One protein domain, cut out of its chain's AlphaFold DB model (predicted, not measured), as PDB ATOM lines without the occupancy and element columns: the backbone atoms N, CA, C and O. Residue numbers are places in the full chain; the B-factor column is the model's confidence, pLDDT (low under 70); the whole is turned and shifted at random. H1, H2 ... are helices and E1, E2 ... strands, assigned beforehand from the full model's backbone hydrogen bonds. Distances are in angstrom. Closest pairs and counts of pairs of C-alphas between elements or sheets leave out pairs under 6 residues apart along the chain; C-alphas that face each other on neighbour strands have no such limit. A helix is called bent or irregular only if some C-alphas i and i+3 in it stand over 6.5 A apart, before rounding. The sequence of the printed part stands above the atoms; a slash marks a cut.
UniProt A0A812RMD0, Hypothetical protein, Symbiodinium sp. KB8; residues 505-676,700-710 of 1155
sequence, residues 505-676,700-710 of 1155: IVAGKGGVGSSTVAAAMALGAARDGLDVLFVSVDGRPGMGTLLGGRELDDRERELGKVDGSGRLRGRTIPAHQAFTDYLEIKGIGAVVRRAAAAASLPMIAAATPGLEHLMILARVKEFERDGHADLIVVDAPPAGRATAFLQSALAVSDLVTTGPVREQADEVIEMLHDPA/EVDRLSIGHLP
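This is residues 505 to 676 and 700 to 710 of the 1155 residues of the protein "Hypothetical protein" of Symbiodinium sp. KB8 (UniProt A0A812RMD0). A twisted parallel sheet of four strands stands between H1, which runs along one face, and H6, which runs along the other; H7 and H8 pack on H6 at large angles. H3 also packs on H6 and leads on to H4 and H5 at one end of the longest axis, while the short H9 lies near H7 and a long unnamed stretch, residues 547 to 566, pairs briefly with the edge strand E3. The printed part has 183 residues with nine named helices and four named strands, in the order E1 H1 E2 H2 E3 H3 H4 H5 H6 E4 H7 H8 H9; across the sheet the order is E1 E4 E2 E3, and the class is mixed, helices and strands. The whole is compact, with a radius of gyration of the C-alphas of 16.8 A and spans of 48 by 39 by 31 A.

The sheet has E1, residues 505 to 508, and E3, residues 567 to 573, as edge strands, with E4, residues 631 to 635, and E2, residues 531 to 537, as inner strands. Neighbours are parallel: N 506 and O 634 are 2.8 A apart between E1 and E4, N 535 and O 633 2.8 A between E4 and E2, and N 534 and O 569 2.8 A between E2 and E3. The sheet is only just strongly twisted, its C-alphas up to 4.1 A off the best plane. H1, residues 514 to 527, lies over E4 and E2 at a height over the sheet of 7.5 A, along the strands. H6, residues 611 to 626, is on the opposite face, over E2 at a height of 9.6 A, along the strands. With H7, residues 639 to 655, on the same face as H6, these make three layers, helices on both faces of a sheet. E1, H1 and E2 form a split strand-helix-strand unit, two parallel strands joined through a helix with E4 between them, its crossover right-handed. E2, H2, residues 543 to 546, and E3 form such a unit of neighbour strands, also right-handed; H2 only grazes the sheet, with residues 543 to 544. H7 touches H6, about perpendicular at 90 degrees, closest at the C-alphas of His 613 and Phe 645, 5.4 A. H8, residues 660 to 672, touches H6 at a steep tilt of 64 degrees, the same way, closest at the C-alphas of Ala 618 and Val 668, 6.0 A. H3, residues 575 to 585, touches H6 at a steep tilt of 57 degrees, closest at the C-alphas of Ala 575 and Glu 612, 5.3 A. H4, residues 589 to 596, and H3 touch only at the corner; H5, residues 601 to 606, and H3 only just touch, with 3 pairs of C-alphas within 8 A. H9, residues 700 to 703, is close to but not clearly touching H7, with C-alphas 643 and 700 6.9 A apart. Every O i to N i+4 pair is within hydrogen-bond range in H1, H5, H6 and H8, against 6 of 7 in H3, 3 of 4 in H4 and 10 of 13 in H7; H2 and H9 are too short for such a pair.

E1 begins at C-alpha 505, (-6.101, -13.879, 6.212). E2 is 19.7 A long and E3 19.5 A. H6 measures 22.0 A and ends at C-alpha 626, (10.641, -20.631, 7.644). H7 measures 24.0 A; it has a kink of 42 degrees near residue 649 and is irregular, but only just: C-alphas 646 and 649 are 6.9 A apart. H1 is 19.9 A long, H8 18.7 A and H3 15.9 A. H9 ends at C-alpha 703, (-5.769, 2.051, 2.556).

The two C-alphas farthest apart, of Gly 564 and Ala 598, are 50.7 A apart. Residues 677 to 699 are not printed, and C-alphas 676 and 700 are 19.0 A apart across this cut. The link from H2 to E3 is long, at 20 residues; its residues 557 to 558 pair antiparallel with residues 569 to 570 of E3. The mean pLDDT of the printed part is 74.6; 67 residues are under 70, among them 538 to 550 and 574 to 610.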
ATOM      1  N   ILE A 505      -5.442 -14.377   5.001       93.50
ATOM      2  CA  ILE A 505      -6.101 -13.879   6.212       93.50
ATOM      3  C   ILE A 505      -7.599 -13.782   5.919       93.50
ATOM      4  O   ILE A 505      -8.002 -13.022   5.041       93.50
ATOM      5  N   VAL A 506      -8.426 -14.546   6.627       91.38
ATOM      6  CA  VAL A 506      -9.877 -14.605   6.409       91.38
ATOM      7  C   VAL A 506     -10.578 -13.850   7.530       91.38
ATOM      8  O   VAL A 506     -10.401 -14.174   8.703       91.38
ATOM      9  N   ALA A 507     -11.365 -12.836   7.174       89.50
ATOM     10  CA  ALA A 507     -12.030 -11.952   8.123       89.50
ATOM     11  C   ALA A 507     -13.473 -11.659   7.696       89.50
ATOM     12  O   ALA A 507     -13.787 -11.530   6.516       89.50
ATOM     13  N   GLY A 508     -14.367 -11.523   8.671       82.50
ATOM     14  CA  GLY A 508     -15.777 -11.201   8.452       82.50
ATOM     15  C   GLY A 508     -16.459 -10.841   9.766       82.50
ATOM     16  O   GLY A 508     -15.862 -10.976  10.835       82.50
ATOM     17  N   LYS A 509     -17.696 -10.347   9.724       76.62
ATOM     18  CA  LYS A 509     -18.457 -10.050  10.950       76.62
ATOM     19  C   LYS A 509     -18.725 -11.336  11.759       76.62
ATOM     20  O   LYS A 509     -18.805 -12.427  11.200       76.62
ATOM     21  N   GLY A 510     -18.881 -11.224  13.080       67.62
ATOM     22  CA  GLY A 510     -19.284 -12.363  13.919       67.62
ATOM     23  C   GLY A 510     -20.564 -13.028  13.390       67.62
ATOM     24  O   GLY A 510     -21.511 -12.335  13.017       67.62
ATOM     25  N   GLY A 511     -20.575 -14.361  13.307       68.25
ATOM     26  CA  GLY A 511     -21.713 -15.135  12.802       68.25
ATOM     27  C   GLY A 511     -21.941 -15.139  11.280       68.25
ATOM     28  O   GLY A 511     -22.950 -15.692  10.854       68.25
ATOM     29  N   VAL A 512     -21.051 -14.579  10.439       75.50
ATOM     30  CA  VAL A 512     -21.156 -14.710   8.957       75.50
ATOM     31  C   VAL A 512     -20.536 -16.002   8.403       75.50
ATOM     32  O   VAL A 512     -20.575 -16.244   7.199       75.50
ATOM     33  N   GLY A 513     -19.928 -16.826   9.263       74.56
ATOM     34  CA  GLY A 513     -19.225 -18.052   8.869       74.56
ATOM     35  C   GLY A 513     -17.808 -17.838   8.319       74.56
ATOM     36  O   GLY A 513     -17.360 -18.640   7.504       74.56
ATOM     37  N   SER A 514     -17.084 -16.791   8.748       83.50
ATOM     38  CA  SER A 514     -15.684 -16.557   8.333       83.50
ATOM     39  C   SER A 514     -14.795 -17.784   8.566       83.50
ATOM     40  O   SER A 514     -14.096 -18.212   7.653       83.50
ATOM     41  N   SER A 515     -14.901 -18.404   9.745       80.19
ATOM     42  CA  SER A 515     -14.153 -19.605  10.130       80.19
ATOM     43  C   SER A 515     -14.540 -20.820   9.295       80.19
ATOM     44  O   SER A 515     -13.680 -21.616   8.938       80.19
ATOM     45  N   THR A 516     -15.817 -20.943   8.923       79.00
ATOM     46  CA  THR A 516     -16.318 -21.996   8.026       79.00
ATOM     47  C   THR A 516     -15.743 -21.837   6.618       79.00
ATOM     48  O   THR A 516     -15.305 -22.812   6.016       79.00
ATOM     49  N   VAL A 517     -15.679 -20.602   6.108       80.75
ATOM     50  CA  VAL A 517     -15.060 -20.283   4.809       80.75
ATOM     51  C   VAL A 517     -13.540 -20.488   4.853       80.75
ATOM     52  O   VAL A 517     -12.975 -21.031   3.905       80.75
ATOM     53  N   ALA A 518     -12.876 -20.140   5.960       85.31
ATOM     54  CA  ALA A 518     -11.454 -20.400   6.178       85.31
ATOM     55  C   ALA A 518     -11.144 -21.908   6.243       85.31
ATOM     56  O   ALA A 518     -10.208 -22.376   5.594       85.31
ATOM     57  N   ALA A 519     -11.961 -22.681   6.963       81.50
ATOM     58  CA  ALA A 519     -11.874 -24.137   7.037       81.50
ATOM     59  C   ALA A 519     -12.091 -24.794   5.662       81.50
ATOM     60  O   ALA A 519     -11.277 -25.614   5.239       81.50
ATOM     61  N   ALA A 520     -13.123 -24.378   4.920       79.44
ATOM     62  CA  ALA A 520     -13.389 -24.865   3.566       79.44
ATOM     63  C   ALA A 520     -12.252 -24.521   2.585       79.44
ATOM     64  O   ALA A 520     -11.850 -25.367   1.788       79.44
ATOM     65  N   MET A 521     -11.683 -23.311   2.677       81.31
ATOM     66  CA  MET A 521     -10.506 -22.910   1.900       81.31
ATOM     67  C   MET A 521      -9.287 -23.787   2.223       81.31
ATOM     68  O   MET A 521      -8.602 -24.235   1.302       81.31
ATOM     69  N   ALA A 522      -9.024 -24.048   3.505       84.56
ATOM     70  CA  ALA A 522      -7.894 -24.862   3.945       84.56
ATOM     71  C   ALA A 522      -8.038 -26.338   3.528       84.56
ATOM     72  O   ALA A 522      -7.090 -26.927   3.007       84.56
ATOM     73  N   LEU A 523      -9.234 -26.917   3.684       78.25
ATOM     74  CA  LEU A 523      -9.536 -28.289   3.271       78.25
ATOM     75  C   LEU A 523      -9.495 -28.452   1.744       78.25
ATOM     76  O   LEU A 523      -8.932 -29.428   1.250       78.25
ATOM     77  N   GLY A 524     -10.029 -27.485   0.989       76.38
ATOM     78  CA  GLY A 524      -9.933 -27.457  -0.473       76.38
ATOM     79  C   GLY A 524      -8.480 -27.437  -0.950       76.38
ATOM     80  O   GLY A 524      -8.078 -28.299  -1.726       76.38
ATOM     81  N   ALA A 525      -7.666 -26.532  -0.396       79.44
ATOM     82  CA  ALA A 525      -6.234 -26.435  -0.686       79.44
ATOM     83  C   ALA A 525      -5.444 -27.717  -0.333       79.44
ATOM     84  O   ALA A 525      -4.499 -28.072  -1.040       79.44
ATOM     85  N   ALA A 526      -5.835 -28.439   0.722       82.38
ATOM     86  CA  ALA A 526      -5.216 -29.713   1.088       82.38
ATOM     87  C   ALA A 526      -5.643 -30.875   0.161       82.38
ATOM     88  O   ALA A 526      -4.797 -31.691  -0.214       82.38
ATOM     89  N   ARG A 527      -6.912 -30.927  -0.284       74.81
ATOM     90  CA  ARG A 527      -7.387 -31.882  -1.316       74.81
ATOM     91  C   ARG A 527      -6.677 -31.664  -2.654       74.81
ATOM     92  O   ARG A 527      -6.272 -32.615  -3.316       74.81
ATOM     93  N   ASP A 528      -6.431 -30.398  -2.981       73.88
ATOM     94  CA  ASP A 528      -5.599 -29.933  -4.095       73.88
ATOM     95  C   ASP A 528      -4.123 -30.379  -4.028       73.88
ATOM     96  O   ASP A 528      -3.377 -30.217  -4.996       73.88
ATOM     97  N   GLY A 529      -3.677 -30.966  -2.913       78.62
ATOM     98  CA  GLY A 529      -2.336 -31.527  -2.775       78.62
ATOM     99  C   GLY A 529      -1.301 -30.601  -2.136       78.62
ATOM    100  O   GLY A 529      -0.130 -30.979  -2.093       78.62
ATOM    101  N   LEU A 530      -1.700 -29.423  -1.642       85.00
ATOM    102  CA  LEU A 530      -0.817 -28.521  -0.894       85.00
ATOM    103  C   LEU A 530      -0.624 -29.003   0.550       85.00
ATOM    104  O   LEU A 530      -1.485 -29.678   1.121       85.00
ATOM    105  N   ASP A 531       0.492 -28.620   1.167       89.12
ATOM    106  CA  ASP A 531       0.644 -28.688   2.618       89.12
ATOM    107  C   ASP A 531       0.114 -27.390   3.248       89.12
ATOM    108  O   ASP A 531       0.641 -26.302   2.994       89.12
ATOM    109  N   VAL A 532      -0.950 -27.497   4.045       90.69
ATOM    110  CA  VAL A 532      -1.724 -26.363   4.565       90.69
ATOM    111  C   VAL A 532      -1.626 -26.290   6.086       90.69
ATOM    112  O   VAL A 532      -1.811 -27.292   6.778       90.69
ATOM    113  N   LEU A 533      -1.390 -25.085   6.612       92.75
ATOM    114  CA  LEU A 533      -1.458 -24.784   8.043       92.75
ATOM    115  C   LEU A 533      -2.634 -23.842   8.335       92.75
ATOM    116  O   LEU A 533      -2.595 -22.658   8.000       92.75
ATOM    117  N   PHE A 534      -3.667 -24.364   8.988       91.62
ATOM    118  CA  PHE A 534      -4.773 -23.594   9.544       91.62
ATOM    119  C   PHE A 534      -4.371 -22.968  10.890       91.62
ATOM    120  O   PHE A 534      -3.811 -23.632  11.765       91.62
ATOM    121  N   VAL A 535      -4.658 -21.682  11.064       91.06
ATOM    122  CA  VAL A 535      -4.317 -20.898  12.253       91.06
ATOM    123  C   VAL A 535      -5.576 -20.223  12.777       91.06
ATOM    124  O   VAL A 535      -6.110 -19.322  12.131       91.06
ATOM    125  N   SER A 536      -6.030 -20.622  13.965       88.19
ATOM    126  CA  SER A 536      -7.081 -19.903  14.692       88.19
ATOM    127  C   SER A 536      -6.452 -18.842  15.600       88.19
ATOM    128  O   SER A 536      -5.575 -19.152  16.415       88.19
ATOM    129  N   VAL A 537      -6.879 -17.585  15.462       80.69
ATOM    130  CA  VAL A 537      -6.494 -16.511  16.391       80.69
ATOM    131  C   VAL A 537      -7.364 -16.598  17.646       80.69
ATOM    132  O   VAL A 537      -8.587 -16.648  17.543       80.69
ATOM    133  N   ASP A 538      -6.727 -16.652  18.820       65.75
ATOM    134  CA  ASP A 538      -7.332 -16.782  20.163       65.75
ATOM    135  C   ASP A 538      -8.234 -18.016  20.418       65.75
ATOM    136  O   ASP A 538      -8.584 -18.280  21.569       65.75
ATOM    137  N   GLY A 539      -8.532 -18.821  19.393       56.97
ATOM    138  CA  GLY A 539      -9.165 -20.139  19.491       56.97
ATOM    139  C   GLY A 539     -10.698 -20.117  19.499       56.97
ATOM    140  O   GLY A 539     -11.339 -19.350  20.223       56.97
ATOM    141  N   ARG A 540     -11.306 -21.023  18.721       60.31
ATOM    142  CA  ARG A 540     -12.747 -21.332  18.770       60.31
ATOM    143  C   ARG A 540     -12.961 -22.837  18.987       60.31
ATOM    144  O   ARG A 540     -12.438 -23.610  18.185       60.31
ATOM    145  N   PRO A 541     -13.739 -23.255  20.005       53.41
ATOM    146  CA  PRO A 541     -14.095 -24.660  20.202       53.41
ATOM    147  C   PRO A 541     -14.795 -25.266  18.980       53.41
ATOM    148  O   PRO A 541     -15.560 -24.591  18.292       53.41
ATOM    149  N   GLY A 542     -14.558 -26.550  18.731       58.34
ATOM    150  CA  GLY A 542     -15.141 -27.323  17.641       58.34
ATOM    151  C   GLY A 542     -14.436 -27.169  16.293       58.34
ATOM    152  O   GLY A 542     -14.732 -27.946  15.387       58.34
ATOM    153  N   MET A 543     -13.494 -26.230  16.125       68.00
ATOM    154  CA  MET A 543     -12.827 -26.014  14.831       68.00
ATOM    155  C   MET A 543     -11.879 -27.154  14.444       68.00
ATOM    156  O   MET A 543     -11.739 -27.442  13.255       68.00
ATOM    157  N   GLY A 544     -11.261 -27.831  15.420       64.50
ATOM    158  CA  GLY A 544     -10.489 -29.049  15.153       64.50
ATOM    159  C   GLY A 544     -11.386 -30.199  14.683       64.50
ATOM    160  O   GLY A 544     -11.112 -30.830  13.664       64.50
ATOM    161  N   THR A 545     -12.512 -30.397  15.374       64.06
ATOM    162  CA  THR A 545     -13.526 -31.416  15.054       64.06
ATOM    163  C   THR A 545     -14.187 -31.174  13.694       64.06
ATOM    164  O   THR A 545     -14.355 -32.112  12.921       64.06
ATOM    165  N   LEU A 546     -14.499 -29.915  13.354       65.69
ATOM    166  CA  LEU A 546     -15.078 -29.512  12.063       65.69
ATOM    167  C   LEU A 546     -14.186 -29.889  10.868       65.69
ATOM    168  O   LEU A 546     -14.693 -30.132   9.775       65.69
ATOM    169  N   LEU A 547     -12.868 -29.928  11.071       66.44
ATOM    170  CA  LEU A 547     -11.886 -30.282  10.045       66.44
ATOM    171  C   LEU A 547     -11.550 -31.787  10.007       66.44
ATOM    172  O   LEU A 547     -10.742 -32.186   9.171       66.44
ATOM    173  N   GLY A 548     -12.198 -32.609  10.845       57.75
ATOM    174  CA  GLY A 548     -12.003 -34.064  10.919       57.75
ATOM    175  C   GLY A 548     -10.979 -34.527  11.965       57.75
ATOM    176  O   GLY A 548     -10.550 -35.681  11.933       57.75
ATOM    177  N   GLY A 549     -10.566 -33.640  12.878       65.75
ATOM    178  CA  GLY A 549      -9.454 -33.862  13.803       65.75
ATOM    179  C   GLY A 549      -9.814 -33.713  15.282       65.75
ATOM    180  O   GLY A 549     -10.973 -33.627  15.677       65.75
ATOM    181  N   ARG A 550      -8.775 -33.672  16.126       66.81
ATOM    182  CA  ARG A 550      -8.896 -33.300  17.548       66.81
ATOM    183  C   ARG A 550      -8.873 -31.775  17.689       66.81
ATOM    184  O   ARG A 550      -8.366 -31.083  16.812       66.81
ATOM    185  N   GLU A 551      -9.366 -31.269  18.818       76.12
ATOM    186  CA  GLU A 551      -9.425 -29.828  19.102       76.12
ATOM    187  C   GLU A 551      -8.062 -29.110  18.988       76.12
ATOM    188  O   GLU A 551      -7.006 -29.710  19.246       76.12
ATOM    189  N   LEU A 552      -8.102 -27.828  18.596       79.56
ATOM    190  CA  LEU A 552      -6.930 -26.990  18.312       79.56
ATOM    191  C   LEU A 552      -6.288 -26.424  19.593       79.56
ATOM    192  O   LEU A 552      -6.818 -25.496  20.204       79.56
ATOM    193  N   ASP A 553      -5.100 -26.916  19.950       78.50
ATOM    194  CA  ASP A 553      -4.265 -26.367  21.029       78.50
ATOM    195  C   ASP A 553      -3.175 -25.416  20.496       78.50
ATOM    196  O   ASP A 553      -3.184 -25.010  19.331       78.50
ATOM    197  N   ASP A 554      -2.223 -25.033  21.348       74.19
ATOM    198  CA  ASP A 554      -1.074 -24.206  20.969       74.19
ATOM    199  C   ASP A 554      -0.060 -24.938  20.067       74.19
ATOM    200  O   ASP A 554       0.871 -24.306  19.554       74.19
ATOM    201  N   ARG A 555      -0.222 -26.249  19.842       78.25
ATOM    202  CA  ARG A 555       0.701 -27.107  19.091       78.25
ATOM    203  C   ARG A 555       0.215 -27.316  17.662       78.25
ATOM    204  O   ARG A 555      -0.953 -27.176  17.332       78.25
ATOM    205  N   GLU A 556       1.154 -27.649  16.786       82.94
ATOM    206  CA  GLU A 556       0.856 -27.975  15.393       82.94
ATOM    207  C   GLU A 556       0.393 -29.439  15.305       82.94
ATOM    208  O   GLU A 556       1.170 -30.351  15.595       82.94
ATOM    209  N   ARG A 557      -0.876 -29.664  14.945       82.25
ATOM    210  CA  ARG A 557      -1.519 -30.991  14.876       82.25
ATOM    211  C   ARG A 557      -2.011 -31.287  13.463       82.25
ATOM    212  O   ARG A 557      -2.506 -30.388  12.797       82.25
ATOM    213  N   GLU A 558      -1.926 -32.534  13.011       81.00
ATOM    214  CA  GLU A 558      -2.585 -32.983  11.773       81.00
ATOM    215  C   GLU A 558      -4.089 -33.173  12.036       81.00
ATOM    216  O   GLU A 558      -4.468 -33.782  13.038       81.00
ATOM    217  N   LEU A 559      -4.949 -32.609  11.180       72.06
ATOM    218  CA  LEU A 559      -6.394 -32.483  11.438       72.06
ATOM    219  C   LEU A 559      -7.248 -33.594  10.814       72.06
ATOM    220  O   LEU A 559      -8.457 -33.446  10.719       72.06
ATOM    221  N   GLY A 560      -6.634 -34.698  10.394       60.91
ATOM    222  CA  GLY A 560      -7.314 -35.805   9.724       60.91
ATOM    223  C   GLY A 560      -6.727 -36.090   8.344       60.91
ATOM    224  O   GLY A 560      -5.908 -35.332   7.819       60.91
ATOM    225  N   LYS A 561      -7.127 -37.219   7.752       56.81
ATOM    226  CA  LYS A 561      -6.724 -37.569   6.385       56.81
ATOM    227  C   LYS A 561      -7.556 -36.767   5.396       56.81
ATOM    228  O   LYS A 561      -8.780 -36.790   5.454       56.81
ATOM    229  N   VAL A 562      -6.881 -36.112   4.461       62.81
ATOM    230  CA  VAL A 562      -7.517 -35.386   3.363       62.81
ATOM    231  C   VAL A 562      -7.373 -36.199   2.078       62.81
ATOM    232  O   VAL A 562      -6.284 -36.689   1.783       62.81
ATOM    233  N   ASP A 563      -8.455 -36.332   1.307       55.66
ATOM    234  CA  ASP A 563      -8.452 -37.050   0.026       55.66
ATOM    235  C   ASP A 563      -7.526 -36.369  -0.990       55.66
ATOM    236  O   ASP A 563      -7.885 -35.366  -1.609       55.66
ATOM    237  N   GLY A 564      -6.316 -36.906  -1.151       59.66
ATOM    238  CA  GLY A 564      -5.293 -36.348  -2.028       59.66
ATOM    239  C   GLY A 564      -3.879 -36.717  -1.582       59.66
ATOM    240  O   GLY A 564      -3.659 -37.707  -0.886       59.66
ATOM    241  N   SER A 565      -2.901 -35.912  -2.003       65.75
ATOM    242  CA  SER A 565      -1.495 -36.020  -1.571       65.75
ATOM    243  C   SER A 565      -1.047 -34.887  -0.642       65.75
ATOM    244  O   SER A 565       0.139 -34.803  -0.322       65.75
ATOM    245  N   GLY A 566      -1.961 -33.982  -0.290       77.00
ATOM    246  CA  GLY A 566      -1.692 -32.826   0.556       77.00
ATOM    247  C   GLY A 566      -1.780 -33.167   2.037       77.00
ATOM    248  O   GLY A 566      -1.948 -34.324   2.426       77.00
ATOM    249  N   ARG A 567      -1.663 -32.140   2.873       86.94
ATOM    250  CA  ARG A 567      -1.798 -32.247   4.330       86.94
ATOM    251  C   ARG A 567      -2.571 -31.056   4.862       86.94
ATOM    252  O   ARG A 567      -2.382 -29.940   4.386       86.94
ATOM    253  N   LEU A 568      -3.379 -31.291   5.889       88.25
ATOM    254  CA  LEU A 568      -3.999 -30.231   6.671       88.25
ATOM    255  C   LEU A 568      -3.524 -30.332   8.120       88.25
ATOM    256  O   LEU A 568      -3.848 -31.281   8.837       88.25
ATOM    257  N   ARG A 569      -2.749 -29.338   8.547       90.94
ATOM    258  CA  ARG A 569      -2.368 -29.126   9.944       90.94
ATOM    259  C   ARG A 569      -3.114 -27.927  10.510       90.94
ATOM    260  O   ARG A 569      -3.494 -27.027   9.767       90.94
ATOM    261  N   GLY A 570      -3.290 -27.896  11.822       89.56
ATOM    262  CA  GLY A 570      -3.939 -26.815  12.548       89.56
ATOM    263  C   GLY A 570      -3.223 -26.467  13.839       89.56
ATOM    264  O   GLY A 570      -2.542 -27.315  14.420       89.56
ATOM    265  N   ARG A 571      -3.407 -25.223  14.285       89.25
ATOM    266  CA  ARG A 571      -3.088 -24.762  15.642       89.25
ATOM    267  C   ARG A 571      -3.866 -23.502  16.015       89.25
ATOM    268  O   ARG A 571      -4.313 -22.749  15.146       89.25
ATOM    269  N   THR A 572      -3.924 -23.227  17.307       86.38
ATOM    270  CA  THR A 572      -4.285 -21.927  17.875       86.38
ATOM    271  C   THR A 572      -3.012 -21.098  18.115       86.38
ATOM    272  O   THR A 572      -1.941 -21.650  18.382       86.38
ATOM    273  N   ILE A 573      -3.100 -19.767  18.023       82.38
ATOM    274  CA  ILE A 573      -2.062 -18.845  18.528       82.38
ATOM    275  C   ILE A 573      -2.705 -17.936  19.588       82.38
ATOM    276  O   ILE A 573      -3.373 -16.968  19.216       82.38
ATOM    277  N   PRO A 574      -2.525 -18.216  20.893       69.62
ATOM    278  CA  PRO A 574      -3.049 -17.361  21.950       69.62
ATOM    279  C   PRO A 574      -2.127 -16.154  22.201       69.62
ATOM    280  O   PRO A 574      -0.911 -16.299  22.383       69.62
ATOM    281  N   ALA A 575      -2.715 -14.954  22.253       62.62
ATOM    282  CA  ALA A 575      -2.011 -13.669  22.352       62.62
ATOM    283  C   ALA A 575      -0.888 -13.607  23.416       62.62
ATOM    284  O   ALA A 575       0.235 -13.177  23.134       62.62
ATOM    285  N   HIS A 576      -1.172 -14.071  24.637       61.28
ATOM    286  CA  HIS A 576      -0.249 -13.989  25.778       61.28
ATOM    287  C   HIS A 576       0.999 -14.882  25.621       61.28
ATOM    288  O   HIS A 576       2.089 -14.541  26.097       61.28
ATOM    289  N   GLN A 577       0.860 -16.018  24.930       64.69
ATOM    290  CA  GLN A 577       1.954 -16.955  24.687       64.69
ATOM    291  C   GLN A 577       2.869 -16.433  23.579       64.69
ATOM    292  O   GLN A 577       4.084 -16.459  23.747       64.69
ATOM    293  N   ALA A 578       2.312 -15.847  22.512       61.34
ATOM    294  CA  ALA A 578       3.090 -15.275  21.410       61.34
ATOM    295  C   ALA A 578       4.092 -14.195  21.878       61.34
ATOM    296  O   ALA A 578       5.235 -14.159  21.416       61.34
ATOM    297  N   PHE A 579       3.710 -13.356  22.852       64.19
ATOM    298  CA  PHE A 579       4.631 -12.398  23.480       64.19
ATOM    299  C   PHE A 579       5.720 -13.075  24.332       64.19
ATOM    300  O   PHE A 579       6.862 -12.610  24.375       64.19
ATOM    301  N   THR A 580       5.391 -14.189  24.989       62.47
ATOM    302  CA  THR A 580       6.331 -14.956  25.819       62.47
ATOM    303  C   THR A 580       7.355 -15.696  24.952       62.47
ATOM    304  O   THR A 580       8.555 -15.480  25.135       62.47
ATOM    305  N   ASP A 581       6.901 -16.456  23.946       64.62
ATOM    306  CA  ASP A 581       7.718 -17.105  22.904       64.62
ATOM    307  C   ASP A 581       8.736 -16.122  22.308       64.62
ATOM    308  O   ASP A 581       9.938 -16.391  22.247       64.62
ATOM    309  N   TYR A 582       8.274 -14.933  21.919       65.25
ATOM    310  CA  TYR A 582       9.118 -13.891  21.347       65.25
ATOM    311  C   TYR A 582      10.263 -13.455  22.288       65.25
ATOM    312  O   TYR A 582      11.414 -13.293  21.862       65.25
ATOM    313  N   LEU A 583       9.980 -13.294  23.584       63.47
ATOM    314  CA  LEU A 583      10.980 -12.922  24.591       63.47
ATOM    315  C   LEU A 583      11.964 -14.063  24.907       63.47
ATOM    316  O   LEU A 583      13.135 -13.792  25.205       63.47
ATOM    317  N   GLU A 584      11.525 -15.321  24.817       63.59
ATOM    318  CA  GLU A 584      12.386 -16.511  24.860       63.59
ATOM    319  C   GLU A 584      13.353 -16.509  23.659       63.59
ATOM    320  O   GLU A 584      14.573 -16.502  23.849       63.59
ATOM    321  N   ILE A 585      12.818 -16.404  22.433       62.84
ATOM    322  CA  ILE A 585      13.550 -16.452  21.152       62.84
ATOM    323  C   ILE A 585      14.617 -15.351  21.054       62.84
ATOM    324  O   ILE A 585      15.746 -15.612  20.632       62.84
ATOM    325  N   LYS A 586      14.316 -14.117  21.488       62.72
ATOM    326  CA  LYS A 586      15.300 -13.013  21.509       62.72
ATOM    327  C   LYS A 586      16.294 -13.098  22.691       62.72
ATOM    328  O   LYS A 586      17.061 -12.157  22.912       62.72
ATOM    329  N   GLY A 587      16.311 -14.202  23.445       56.12
ATOM    330  CA  GLY A 587      17.298 -14.495  24.493       56.12
ATOM    331  C   GLY A 587      17.069 -13.771  25.824       56.12
ATOM    332  O   GLY A 587      18.001 -13.646  26.621       56.12
ATOM    333  N   ILE A 588      15.855 -13.270  26.073       56.91
ATOM    334  CA  ILE A 588      15.498 -12.496  27.276       56.91
ATOM    335  C   ILE A 588      14.764 -13.378  28.312       56.91
ATOM    336  O   ILE A 588      14.757 -13.045  29.500       56.91
ATOM    337  N   GLY A 589      14.241 -14.543  27.903       51.41
ATOM    338  CA  GLY A 589      13.493 -15.508  28.730       51.41
ATOM    339  C   GLY A 589      14.088 -15.791  30.119       51.41
ATOM    340  O   GLY A 589      13.381 -15.730  31.119       51.41
ATOM    341  N   ALA A 590      15.407 -15.975  30.247       52.06
ATOM    342  CA  ALA A 590      16.057 -16.233  31.544       52.06
ATOM    343  C   ALA A 590      15.999 -15.055  32.555       52.06
ATOM    344  O   ALA A 590      16.260 -15.242  33.750       52.06
ATOM    345  N   VAL A 591      15.671 -13.845  32.093       48.69
ATOM    346  CA  VAL A 591      15.367 -12.669  32.928       48.69
ATOM    347  C   VAL A 591      13.852 -12.487  33.053       48.69
ATOM    348  O   VAL A 591      13.367 -12.206  34.146       48.69
ATOM    349  N   VAL A 592      13.097 -12.719  31.975       46.81
ATOM    350  CA  VAL A 592      11.627 -12.616  31.964       46.81
ATOM    351  C   VAL A 592      10.980 -13.632  32.904       46.81
ATOM    352  O   VAL A 592      10.107 -13.242  33.668       46.81
ATOM    353  N   ARG A 593      11.467 -14.877  32.989       49.09
ATOM    354  CA  ARG A 593      10.976 -15.873  33.963       49.09
ATOM    355  C   ARG A 593      11.153 -15.428  35.426       49.09
ATOM    356  O   ARG A 593      10.330 -15.771  36.265       49.09
ATOM    357  N   ARG A 594      12.149 -14.580  35.731       45.97
ATOM    358  CA  ARG A 594      12.297 -13.937  37.058       45.97
ATOM    359  C   ARG A 594      11.376 -12.727  37.268       45.97
ATOM    360  O   ARG A 594      11.151 -12.346  38.409       45.97
ATOM    361  N   ALA A 595      10.860 -12.119  36.199       44.59
ATOM    362  CA  ALA A 595       9.865 -11.042  36.254       44.59
ATOM    363  C   ALA A 595       8.417 -11.578  36.263       44.59
ATOM    364  O   ALA A 595       7.531 -10.969  36.865       44.59
ATOM    365  N   ALA A 596       8.196 -12.736  35.631       39.62
ATOM    366  CA  ALA A 596       6.945 -13.491  35.630       39.62
ATOM    367  C   ALA A 596       6.559 -13.925  37.052       39.62
ATOM    368  O   ALA A 596       5.445 -13.656  37.491       39.62
ATOM    369  N   ALA A 597       7.531 -14.446  37.812       40.50
ATOM    370  CA  ALA A 597       7.410 -14.759  39.240       40.50
ATOM    371  C   ALA A 597       7.103 -13.540  40.149       40.50
ATOM    372  O   ALA A 597       6.927 -13.701  41.349       40.50
ATOM    373  N   ALA A 598       7.031 -12.324  39.592       39.34
ATOM    374  CA  ALA A 598       6.614 -11.098  40.275       39.34
ATOM    375  C   ALA A 598       5.310 -10.508  39.681       39.34
ATOM    376  O   ALA A 598       5.135  -9.289  39.664       39.34
ATOM    377  N   ALA A 599       4.428 -11.365  39.146       39.66
ATOM    378  CA  ALA A 599       3.050 -11.071  38.716       39.66
ATOM    379  C   ALA A 599       2.869  -9.918  37.695       39.66
ATOM    380  O   ALA A 599       1.781  -9.368  37.544       39.66
ATOM    381  N   SER A 600       3.928  -9.536  36.971       46.91
ATOM    382  CA  SER A 600       3.953  -8.289  36.182       46.91
ATOM    383  C   SER A 600       3.704  -8.442  34.673       46.91
ATOM    384  O   SER A 600       3.521  -7.434  33.992       46.91
ATOM    385  N   LEU A 601       3.663  -9.667  34.133       46.06
ATOM    386  CA  LEU A 601       3.547  -9.908  32.684       46.06
ATOM    387  C   LEU A 601       2.214  -9.447  32.055       46.06
ATOM    388  O   LEU A 601       2.282  -8.715  31.067       46.06
ATOM    389  N   PRO A 602       1.024  -9.769  32.609       44.84
ATOM    390  CA  PRO A 602      -0.252  -9.312  32.039       44.84
ATOM    391  C   PRO A 602      -0.360  -7.781  31.976       44.84
ATOM    392  O   PRO A 602      -0.872  -7.226  31.010       44.84
ATOM    393  N   MET A 603       0.217  -7.082  32.963       43.00
ATOM    394  CA  MET A 603       0.288  -5.617  32.983       43.00
ATOM    395  C   MET A 603       1.175  -5.051  31.860       43.00
ATOM    396  O   MET A 603       0.891  -3.972  31.358       43.00
ATOM    397  N   ILE A 604       2.244  -5.749  31.456       47.72
ATOM    398  CA  ILE A 604       3.127  -5.316  30.356       47.72
ATOM    399  C   ILE A 604       2.421  -5.457  29.000       47.72
ATOM    400  O   ILE A 604       2.545  -4.563  28.161       47.72
ATOM    401  N   ALA A 605       1.680  -6.551  28.805       46.22
ATOM    402  CA  ALA A 605       0.904  -6.792  27.591       46.22
ATOM    403  C   ALA A 605      -0.224  -5.753  27.448       46.22
ATOM    404  O   ALA A 605      -0.202  -4.951  26.513       46.22
ATOM    405  N   ALA A 606      -1.089  -5.638  28.464       42.09
ATOM    406  CA  ALA A 606      -2.188  -4.668  28.498       42.09
ATOM    407  C   ALA A 606      -1.736  -3.193  28.414       42.09
ATOM    408  O   ALA A 606      -2.495  -2.335  27.970       42.09
ATOM    409  N   ALA A 607      -0.500  -2.871  28.817       40.94
ATOM    410  CA  ALA A 607       0.051  -1.515  28.734       40.94
ATOM    411  C   ALA A 607       0.716  -1.167  27.385       40.94
ATOM    412  O   ALA A 607       1.229  -0.052  27.254       40.94
ATOM    413  N   THR A 608       0.737  -2.071  26.394       49.47
ATOM    414  CA  THR A 608       1.375  -1.813  25.090       49.47
ATOM    415  C   THR A 608       0.380  -1.981  23.927       49.47
ATOM    416  O   THR A 608       0.233  -3.091  23.411       49.47
ATOM    417  N   PRO A 609      -0.290  -0.896  23.478       52.31
ATOM    418  CA  PRO A 609      -1.316  -0.955  22.433       52.31
ATOM    419  C   PRO A 609      -0.854  -1.672  21.159       52.31
ATOM    420  O   PRO A 609       0.251  -1.437  20.668       52.31
ATOM    421  N   GLY A 610      -1.697  -2.565  20.636       63.25
ATOM    422  CA  GLY A 610      -1.439  -3.344  19.419       63.25
ATOM    423  C   GLY A 610      -0.370  -4.442  19.535       63.25
ATOM    424  O   GLY A 610      -0.248  -5.247  18.613       63.25
ATOM    425  N   LEU A 611       0.389  -4.533  20.635       71.38
ATOM    426  CA  LEU A 611       1.518  -5.466  20.723       71.38
ATOM    427  C   LEU A 611       1.084  -6.933  20.614       71.38
ATOM    428  O   LEU A 611       1.745  -7.702  19.929       71.38
ATOM    429  N   GLU A 612      -0.026  -7.312  21.242       70.12
ATOM    430  CA  GLU A 612      -0.558  -8.683  21.214       70.12
ATOM    431  C   GLU A 612      -0.872  -9.152  19.783       70.12
ATOM    432  O   GLU A 612      -0.382 -10.193  19.342       70.12
ATOM    433  N   HIS A 613      -1.598  -8.335  19.016       80.25
ATOM    434  CA  HIS A 613      -1.886  -8.591  17.602       80.25
ATOM    435  C   HIS A 613      -0.613  -8.605  16.739       80.25
ATOM    436  O   HIS A 613      -0.469  -9.482  15.884       80.25
ATOM    437  N   LEU A 614       0.356  -7.720  17.012       84.38
ATOM    438  CA  LEU A 614       1.662  -7.758  16.349       84.38
ATOM    439  C   LEU A 614       2.424  -9.060  16.654       84.38
ATOM    440  O   LEU A 614       3.074  -9.585  15.757       84.38
ATOM    441  N   MET A 615       2.366  -9.603  17.875       83.31
ATOM    442  CA  MET A 615       3.032 -10.874  18.201       83.31
ATOM    443  C   MET A 615       2.372 -12.065  17.493       83.31
ATOM    444  O   MET A 615       3.085 -12.933  16.989       83.31
ATOM    445  N   ILE A 616       1.041 -12.078  17.363       86.44
ATOM    446  CA  ILE A 616       0.321 -13.087  16.565       86.44
ATOM    447  C   ILE A 616       0.728 -12.997  15.083       86.44
ATOM    448  O   ILE A 616       1.117 -14.003  14.485       86.44
ATOM    449  N   LEU A 617       0.726 -11.794  14.495       89.38
ATOM    450  CA  LEU A 617       1.156 -11.577  13.108       89.38
ATOM    451  C   LEU A 617       2.642 -11.892  12.885       89.38
ATOM    452  O   LEU A 617       2.996 -12.471  11.859       89.38
ATOM    453  N   ALA A 618       3.512 -11.568  13.845       87.31
ATOM    454  CA  ALA A 618       4.925 -11.936  13.806       87.31
ATOM    455  C   ALA A 618       5.098 -13.461  13.794       87.31
ATOM    456  O   ALA A 618       5.926 -13.968  13.040       87.31
ATOM    457  N   ARG A 619       4.274 -14.200  14.548       87.25
ATOM    458  CA  ARG A 619       4.303 -15.667  14.584       87.25
ATOM    459  C   ARG A 619       3.825 -16.301  13.273       87.25
ATOM    460  O   ARG A 619       4.481 -17.208  12.766       87.25
ATOM    461  N   VAL A 620       2.769 -15.762  12.657       91.31
ATOM    462  CA  VAL A 620       2.353 -16.128  11.283       91.31
ATOM    463  C   VAL A 620       3.477 -15.848  10.276       91.31
ATOM    464  O   VAL A 620       3.779 -16.685   9.423       91.31
ATOM    465  N   LYS A 621       4.152 -14.701  10.408       91.69
ATOM    466  CA  LYS A 621       5.290 -14.296   9.572       91.69
ATOM    467  C   LYS A 621       6.539 -15.165   9.782       91.69
ATOM    468  O   LYS A 621       7.334 -15.309   8.853       91.69
ATOM    469  N   GLU A 622       6.737 -15.760  10.958       88.44
ATOM    470  CA  GLU A 622       7.768 -16.786  11.179       88.44
ATOM    471  C   GLU A 622       7.435 -18.079  10.423       88.44
ATOM    472  O   GLU A 622       8.280 -18.566   9.674       88.44
ATOM    473  N   PHE A 623       6.198 -18.583  10.524       90.62
ATOM    474  CA  PHE A 623       5.768 -19.783   9.791       90.62
ATOM    475  C   PHE A 623       5.858 -19.606   8.262       90.62
ATOM    476  O   PHE A 623       6.294 -20.523   7.560       90.62
ATOM    477  N   GLU A 624       5.506 -18.421   7.745       93.19
ATOM    478  CA  GLU A 624       5.679 -18.060   6.330       93.19
ATOM    479  C   GLU A 624       7.160 -18.077   5.943       93.19
ATOM    480  O   GLU A 624       7.558 -18.793   5.017       93.19
ATOM    481  N   ARG A 625       7.997 -17.336   6.674       89.19
ATOM    482  CA  ARG A 625       9.434 -17.218   6.408       89.19
ATOM    483  C   ARG A 625      10.141 -18.574   6.400       89.19
ATOM    484  O   ARG A 625      10.907 -18.845   5.475       89.19
ATOM    485  N   ASP A 626       9.905 -19.385   7.425       89.12
ATOM    486  CA  ASP A 626      10.641 -20.631   7.644       89.12
ATOM    487  C   ASP A 626      10.062 -21.800   6.821       89.12
ATOM    488  O   ASP A 626      10.667 -22.868   6.750       89.12
ATOM    489  N   GLY A 627       8.944 -21.573   6.119       86.19
ATOM    490  CA  GLY A 627       8.390 -22.513   5.145       86.19
ATOM    491  C   GLY A 627       7.627 -23.671   5.777       86.19
ATOM    492  O   GLY A 627       7.700 -24.787   5.271       86.19
ATOM    493  N   HIS A 628       6.895 -23.414   6.869       84.81
ATOM    494  CA  HIS A 628       6.110 -24.443   7.564       84.81
ATOM    495  C   HIS A 628       5.058 -25.109   6.671       84.81
ATOM    496  O   HIS A 628       4.714 -26.259   6.924       84.81
ATOM    497  N   ALA A 629       4.523 -24.396   5.678       88.88
ATOM    498  CA  ALA A 629       3.451 -24.826   4.786       88.88
ATOM    499  C   ALA A 629       3.586 -24.147   3.409       88.88
ATOM    500  O   ALA A 629       4.251 -23.110   3.284       88.88
ATOM    501  N   ASP A 630       2.922 -24.705   2.394       89.38
ATOM    502  CA  ASP A 630       2.736 -24.056   1.089       89.38
ATOM    503  C   ASP A 630       1.736 -22.891   1.204       89.38
ATOM    504  O   ASP A 630       1.943 -21.827   0.615       89.38
ATOM    505  N   LEU A 631       0.687 -23.088   2.014       91.50
ATOM    506  CA  LEU A 631      -0.344 -22.102   2.338       91.50
ATOM    507  C   LEU A 631      -0.634 -22.086   3.846       91.50
ATOM    508  O   LEU A 631      -0.889 -23.121   4.460       91.50
ATOM    509  N   ILE A 632      -0.669 -20.893   4.430       94.62
ATOM    510  CA  ILE A 632      -1.137 -20.643   5.795       94.62
ATOM    511  C   ILE A 632      -2.494 -19.939   5.705       94.62
ATOM    512  O   ILE A 632      -2.590 -18.867   5.105       94.62
ATOM    513  N   VAL A 633      -3.538 -20.517   6.296       92.44
ATOM    514  CA  VAL A 633      -4.879 -19.914   6.364       92.44
ATOM    515  C   VAL A 633      -5.128 -19.440   7.789       92.44
ATOM    516  O   VAL A 633      -5.120 -20.246   8.714       92.44
ATOM    517  N   VAL A 634      -5.336 -18.138   7.973       93.06
ATOM    518  CA  VAL A 634      -5.555 -17.508   9.281       93.06
ATOM    519  C   VAL A 634      -7.028 -17.131   9.418       93.06
ATOM    520  O   VAL A 634      -7.489 -16.235   8.710       93.06
ATOM    521  N   ASP A 635      -7.757 -17.775  10.331       90.44
ATOM    522  CA  ASP A 635      -9.073 -17.297  10.781       90.44
ATOM    523  C   ASP A 635      -8.851 -16.131  11.751       90.44
ATOM    524  O   ASP A 635      -8.374 -16.312  12.877       90.44
ATOM    525  N   ALA A 636      -9.108 -14.920  11.264       84.94
ATOM    526  CA  ALA A 636      -8.801 -13.682  11.964       84.94
ATOM    527  C   ALA A 636      -9.924 -13.270  12.939       84.94
ATOM    528  O   ALA A 636     -11.060 -13.747  12.836       84.94
ATOM    529  N   PRO A 637      -9.652 -12.325  13.862       73.56
ATOM    530  CA  PRO A 637     -10.699 -11.694  14.660       73.56
ATOM    531  C   PRO A 637     -11.813 -11.084  13.783       73.56
ATOM    532  O   PRO A 637     -11.535 -10.659  12.657       73.56
ATOM    533  N   PRO A 638     -13.063 -10.973  14.280       70.38
ATOM    534  CA  PRO A 638     -14.177 -10.418  13.508       70.38
ATOM    535  C   PRO A 638     -13.894  -9.023  12.926       70.38
ATOM    536  O   PRO A 638     -13.161  -8.251  13.536       70.38
ATOM    537  N   ALA A 639     -14.512  -8.675  11.792       58.38
ATOM    538  CA  ALA A 639     -14.174  -7.531  10.925       58.38
ATOM    539  C   ALA A 639     -13.788  -6.221  11.650       58.38
ATOM    540  O   ALA A 639     -12.716  -5.677  11.392       58.38
ATOM    541  N   GLY A 640     -14.589  -5.755  12.618       60.00
ATOM    542  CA  GLY A 640     -14.287  -4.541  13.397       60.00
ATOM    543  C   GLY A 640     -12.982  -4.593  14.215       60.00
ATOM    544  O   GLY A 640     -12.410  -3.552  14.526       60.00
ATOM    545  N   ARG A 641     -12.473  -5.791  14.528       64.56
ATOM    546  CA  ARG A 641     -11.126  -6.027  15.080       64.56
ATOM    547  C   ARG A 641     -10.111  -6.472  14.029       64.56
ATOM    548  O   ARG A 641      -8.928  -6.257  14.258       64.56
ATOM    549  N   ALA A 642     -10.523  -7.030  12.888       72.88
ATOM    550  CA  ALA A 642      -9.612  -7.344  11.782       72.88
ATOM    551  C   ALA A 642      -8.839  -6.094  11.316       72.88
ATOM    552  O   ALA A 642      -7.629  -6.161  11.119       72.88
ATOM    553  N   THR A 643      -9.504  -4.934  11.260       75.38
ATOM    554  CA  THR A 643      -8.857  -3.629  11.038       75.38
ATOM    555  C   THR A 643      -7.764  -3.340  12.073       75.38
ATOM    556  O   THR A 643      -6.616  -3.117  11.701       75.38
ATOM    557  N   ALA A 644      -8.076  -3.410  13.372       72.25
ATOM    558  CA  ALA A 644      -7.102  -3.159  14.443       72.25
ATOM    559  C   ALA A 644      -5.957  -4.194  14.467       72.25
ATOM    560  O   ALA A 644      -4.809  -3.858  14.760       72.25
ATOM    561  N   PHE A 645      -6.255  -5.447  14.117       80.31
ATOM    562  CA  PHE A 645      -5.294  -6.535  13.966       80.31
ATOM    563  C   PHE A 645      -4.297  -6.238  12.835       80.31
ATOM    564  O   PHE A 645      -3.092  -6.266  13.080       80.31
ATOM    565  N   LEU A 646      -4.768  -5.850  11.644       83.75
ATOM    566  CA  LEU A 646      -3.913  -5.473  10.507       83.75
ATOM    567  C   LEU A 646      -3.130  -4.168  10.760       83.75
ATOM    568  O   LEU A 646      -1.937  -4.099  10.465       83.75
ATOM    569  N   GLN A 647      -3.760  -3.156  11.365       83.19
ATOM    570  CA  GLN A 647      -3.121  -1.880  11.720       83.19
ATOM    571  C   GLN A 647      -2.078  -2.000  12.846       83.19
ATOM    572  O   GLN A 647      -1.222  -1.122  12.979       83.19
ATOM    573  N   SER A 648      -2.127  -3.063  13.658       83.56
ATOM    574  CA  SER A 648      -1.316  -3.211  14.876       83.56
ATOM    575  C   SER A 648       0.186  -3.003  14.656       83.56
ATOM    576  O   SER A 648       0.843  -2.318  15.442       83.56
ATOM    577  N   ALA A 649       0.727  -3.524  13.550       83.31
ATOM    578  CA  ALA A 649       2.136  -3.380  13.212       83.31
ATOM    579  C   ALA A 649       2.519  -1.921  12.908       83.31
ATOM    580  O   ALA A 649       3.571  -1.467  13.354       83.31
ATOM    581  N   LEU A 650       1.659  -1.158  12.225       79.44
ATOM    582  CA  LEU A 650       1.883   0.268  11.955       79.44
ATOM    583  C   LEU A 650       1.825   1.090  13.250       79.44
ATOM    584  O   LEU A 650       2.745   1.861  13.524       79.44
ATOM    585  N   ALA A 651       0.809   0.862  14.089       74.44
ATOM    586  CA  ALA A 651       0.649   1.562  15.365       74.44
ATOM    587  C   ALA A 651       1.852   1.355  16.310       74.44
ATOM    588  O   ALA A 651       2.364   2.311  16.900       74.44
ATOM    589  N   VAL A 652       2.362   0.120  16.409       75.56
ATOM    590  CA  VAL A 652       3.571  -0.182  17.195       75.56
ATOM    591  C   VAL A 652       4.833   0.387  16.533       75.56
ATOM    592  O   VAL A 652       5.728   0.853  17.242       75.56
ATOM    593  N   SER A 653       4.913   0.397  15.196       79.69
ATOM    594  CA  SER A 653       6.039   0.973  14.447       79.69
ATOM    595  C   SER A 653       6.194   2.478  14.713       79.69
ATOM    596  O   SER A 653       7.305   2.936  15.004       79.69
ATOM    597  N   ASP A 654       5.095   3.239  14.705       72.75
ATOM    598  CA  ASP A 654       5.100   4.682  14.993       72.75
ATOM    599  C   ASP A 654       5.385   5.001  16.473       72.75
ATOM    600  O   ASP A 654       6.085   5.975  16.778       72.75
ATOM    601  N   LEU A 655       4.904   4.170  17.406       67.00
ATOM    602  CA  LEU A 655       5.159   4.340  18.842       67.00
ATOM    603  C   LEU A 655       6.610   3.990  19.233       67.00
ATOM    604  O   LEU A 655       7.220   4.680  20.058       67.00
ATOM    605  N   VAL A 656       7.176   2.924  18.658       68.38
ATOM    606  CA  VAL A 656       8.495   2.384  19.024       68.38
ATOM    607  C   VAL A 656       9.531   2.742  17.960       68.38
ATOM    608  O   VAL A 656       9.782   1.995  17.024       68.38
ATOM    609  N   THR A 657      10.214   3.873  18.122       69.19
ATOM    610  CA  THR A 657      11.145   4.385  17.096       69.19
ATOM    611  C   THR A 657      12.444   3.588  16.924       69.19
ATOM    612  O   THR A 657      13.116   3.740  15.906       69.19
ATOM    613  N   THR A 658      12.835   2.755  17.899       69.44
ATOM    614  CA  THR A 658      14.044   1.908  17.842       69.44
ATOM    615  C   THR A 658      13.920   0.679  18.740       69.44
ATOM    616  O   THR A 658      13.515   0.819  19.895       69.44
ATOM    617  N   GLY A 659      14.389  -0.485  18.284       68.94
ATOM    618  CA  GLY A 659      14.517  -1.700  19.101       68.94
ATOM    619  C   GLY A 659      14.034  -2.960  18.376       68.94
ATOM    620  O   GLY A 659      13.506  -2.863  17.273       68.94
ATOM    621  N   PRO A 660      14.156  -4.150  18.992       69.75
ATOM    622  CA  PRO A 660      13.771  -5.403  18.342       69.75
ATOM    623  C   PRO A 660      12.260  -5.489  18.067       69.75
ATOM    624  O   PRO A 660      11.849  -6.116  17.101       69.75
ATOM    625  N   VAL A 661      11.424  -4.817  18.870       74.44
ATOM    626  CA  VAL A 661       9.971  -4.713  18.620       74.44
ATOM    627  C   VAL A 661       9.685  -3.920  17.337       74.44
ATOM    628  O   VAL A 661       8.825  -4.314  16.557       74.44
ATOM    629  N   ARG A 662      10.458  -2.858  17.073       80.00
ATOM    630  CA  ARG A 662      10.382  -2.078  15.828       80.00
ATOM    631  C   ARG A 662      10.824  -2.903  14.618       80.00
ATOM    632  O   ARG A 662      10.142  -2.893  13.604       80.00
ATOM    633  N   GLU A 663      11.908  -3.668  14.762       81.62
ATOM    634  CA  GLU A 663      12.375  -4.607  13.731       81.62
ATOM    635  C   GLU A 663      11.289  -5.641  13.372       81.62
ATOM    636  O   GLU A 663      11.098  -5.930  12.197       81.62
ATOM    637  N   GLN A 664      10.527  -6.167  14.344       82.94
ATOM    638  CA  GLN A 664       9.387  -7.051  14.042       82.94
ATOM    639  C   GLN A 664       8.199  -6.334  13.401       82.94
ATOM    640  O   GLN A 664       7.588  -6.894  12.497       82.94
ATOM    641  N   ALA A 665       7.874  -5.117  13.845       86.44
ATOM    642  CA  ALA A 665       6.807  -4.329  13.238       86.44
ATOM    643  C   ALA A 665       7.082  -4.085  11.744       86.44
ATOM    644  O   ALA A 665       6.237  -4.396  10.908       86.44
ATOM    645  N   ASP A 666       8.295  -3.636  11.401       90.19
ATOM    646  CA  ASP A 666       8.708  -3.423  10.009       90.19
ATOM    647  C   ASP A 666       8.731  -4.745   9.198       90.19
ATOM    648  O   ASP A 666       8.270  -4.770   8.057       90.19
ATOM    649  N   GLU A 667       9.185  -5.865   9.783       90.56
ATOM    650  CA  GLU A 667       9.172  -7.202   9.146       90.56
ATOM    651  C   GLU A 667       7.757  -7.769   8.891       90.56
ATOM    652  O   GLU A 667       7.568  -8.555   7.956       90.56
ATOM    653  N   VAL A 668       6.767  -7.417   9.720       92.81
ATOM    654  CA  VAL A 668       5.353  -7.797   9.531       92.81
ATOM    655  C   VAL A 668       4.698  -6.916   8.468       92.81
ATOM    656  O   VAL A 668       4.005  -7.435   7.594       92.81
ATOM    657  N   ILE A 669       4.978  -5.608   8.476       92.06
ATOM    658  CA  ILE A 669       4.528  -4.668   7.439       92.06
ATOM    659  C   ILE A 669       5.036  -5.108   6.050       92.06
ATOM    660  O   ILE A 669       4.270  -5.114   5.087       92.06
ATOM    661  N   GLU A 670       6.292  -5.563   5.942       93.12
ATOM    662  CA  GLU A 670       6.852  -6.122   4.698       93.12
ATOM    663  C   GLU A 670       6.114  -7.388   4.215       93.12
ATOM    664  O   GLU A 670       6.027  -7.626   3.011       93.12
ATOM    665  N   MET A 671       5.572  -8.211   5.121       94.56
ATOM    666  CA  MET A 671       4.769  -9.381   4.742       94.56
ATOM    667  C   MET A 671       3.373  -8.987   4.247       94.56
ATOM    668  O   MET A 671       2.907  -9.546   3.256       94.56
ATOM    669  N   LEU A 672       2.712  -8.047   4.926       93.56
ATOM    670  CA  LEU A 672       1.341  -7.631   4.614       93.56
ATOM    671  C   LEU A 672       1.249  -6.856   3.286       93.56
ATOM    672  O   LEU A 672       0.300  -7.055   2.529       93.56
ATOM    673  N   HIS A 673       2.243  -6.020   2.972       93.19
ATOM    674  CA  HIS A 673       2.288  -5.251   1.721       93.19
ATOM    675  C   HIS A 673       2.711  -6.063   0.479       93.19
ATOM    676  O   HIS A 673       2.648  -5.536  -0.633       93.19
ATOM    677  N   ASP A 674       3.183  -7.308   0.621       92.56
ATOM    678  CA  ASP A 674       3.584  -8.143  -0.519       92.56
ATOM    679  C   ASP A 674       2.441  -9.094  -0.930       92.56
ATOM    680  O   ASP A 674       2.228 -10.116  -0.270       92.56
ATOM    681  N   PRO A 675       1.735  -8.840  -2.054       88.25
ATOM    682  CA  PRO A 675       0.629  -9.679  -2.515       88.25
ATOM    683  C   PRO A 675       1.070 -11.048  -3.069       88.25
ATOM    684  O   PRO A 675       0.210 -11.818  -3.505       88.25
ATOM    685  N   ALA A 676       2.368 -11.371  -3.087       87.75
ATOM    686  CA  ALA A 676       2.865 -12.736  -3.273       87.75
ATOM    687  C   ALA A 676       3.021 -13.501  -1.940       87.75
ATOM    688  O   ALA A 676       3.074 -14.733  -1.937       87.75
ATOM    689  N   GLU A 700     -10.335  -0.465   4.017       86.81
ATOM    690  CA  GLU A 700      -9.163  -0.456   4.896       86.81
ATOM    691  C   GLU A 700      -7.997  -1.272   4.325       86.81
ATOM    692  O   GLU A 700      -6.870  -0.783   4.314       86.81
ATOM    693  N   VAL A 701      -8.246  -2.470   3.792       90.69
ATOM    694  CA  VAL A 701      -7.219  -3.291   3.118       90.69
ATOM    695  C   VAL A 701      -6.608  -2.523   1.932       90.69
ATOM    696  O   VAL A 701      -5.387  -2.548   1.756       90.69
ATOM    697  N   ASP A 702      -7.417  -1.744   1.200       90.50
ATOM    698  CA  ASP A 702      -6.950  -0.796   0.178       90.50
ATOM    699  C   ASP A 702      -6.120   0.365   0.762       90.50
ATOM    700  O   ASP A 702      -5.040   0.665   0.243       90.50
ATOM    701  N   ARG A 703      -6.558   1.005   1.863       89.19
ATOM    702  CA  ARG A 703      -5.769   2.051   2.556       89.19
ATOM    703  C   ARG A 703      -4.406   1.531   3.021       89.19
ATOM    704  O   ARG A 703      -3.412   2.248   2.903       89.19
ATOM    705  N   LEU A 704      -4.360   0.293   3.504       87.56
ATOM    706  CA  LEU A 704      -3.149  -0.399   3.944       87.56
ATOM    707  C   LEU A 704      -2.310  -0.959   2.780       87.56
ATOM    708  O   LEU A 704      -1.236  -1.494   3.023       87.56
ATOM    709  N   SER A 705      -2.750  -0.830   1.520       89.75
ATOM    710  CA  SER A 705      -2.058  -1.386   0.340       89.75
ATOM    711  C   SER A 705      -1.789  -2.900   0.429       89.75
ATOM    712  O   SER A 705      -0.796  -3.396  -0.109       89.75
ATOM    713  N   ILE A 706      -2.668  -3.638   1.113       91.94
ATOM    714  CA  ILE A 706      -2.586  -5.092   1.288       91.94
ATOM    715  C   ILE A 706      -3.276  -5.783   0.100       91.94
ATOM    716  O   ILE A 706      -4.232  -5.270  -0.479       91.94
ATOM    717  N   GLY A 707      -2.785  -6.959  -0.303       89.75
ATOM    718  CA  GLY A 707      -3.380  -7.705  -1.412       89.75
ATOM    719  C   GLY A 707      -4.762  -8.283  -1.078       89.75
ATOM    720  O   GLY A 707      -4.973  -8.821   0.006       89.75
ATOM    721  N   HIS A 708      -5.691  -8.250  -2.036       89.75
ATOM    722  CA  HIS A 708      -7.034  -8.828  -1.878       89.75
ATOM    723  C   HIS A 708      -7.155 -10.243  -2.445       89.75
ATOM    724  O   HIS A 708      -6.541 -10.600  -3.456       89.75
ATOM    725  N   LEU A 709      -8.027 -11.024  -1.820       87.00
ATOM    726  CA  LEU A 709      -8.654 -12.225  -2.364       87.00
ATOM    727  C   LEU A 709     -10.109 -11.900  -2.762       87.00
ATOM    728  O   LEU A 709     -10.629 -10.855  -2.366       87.00
ATOM    729  N   PRO A 710     -10.786 -12.758  -3.549       84.19
ATOM    730  CA  PRO A 710     -12.216 -12.615  -3.818       84.19
ATOM    731  C   PRO A 710     -13.049 -12.522  -2.535       84.19
ATOM    732  O   PRO A 710     -12.771 -13.214  -1.556       84.19
TER     733      PRO A 710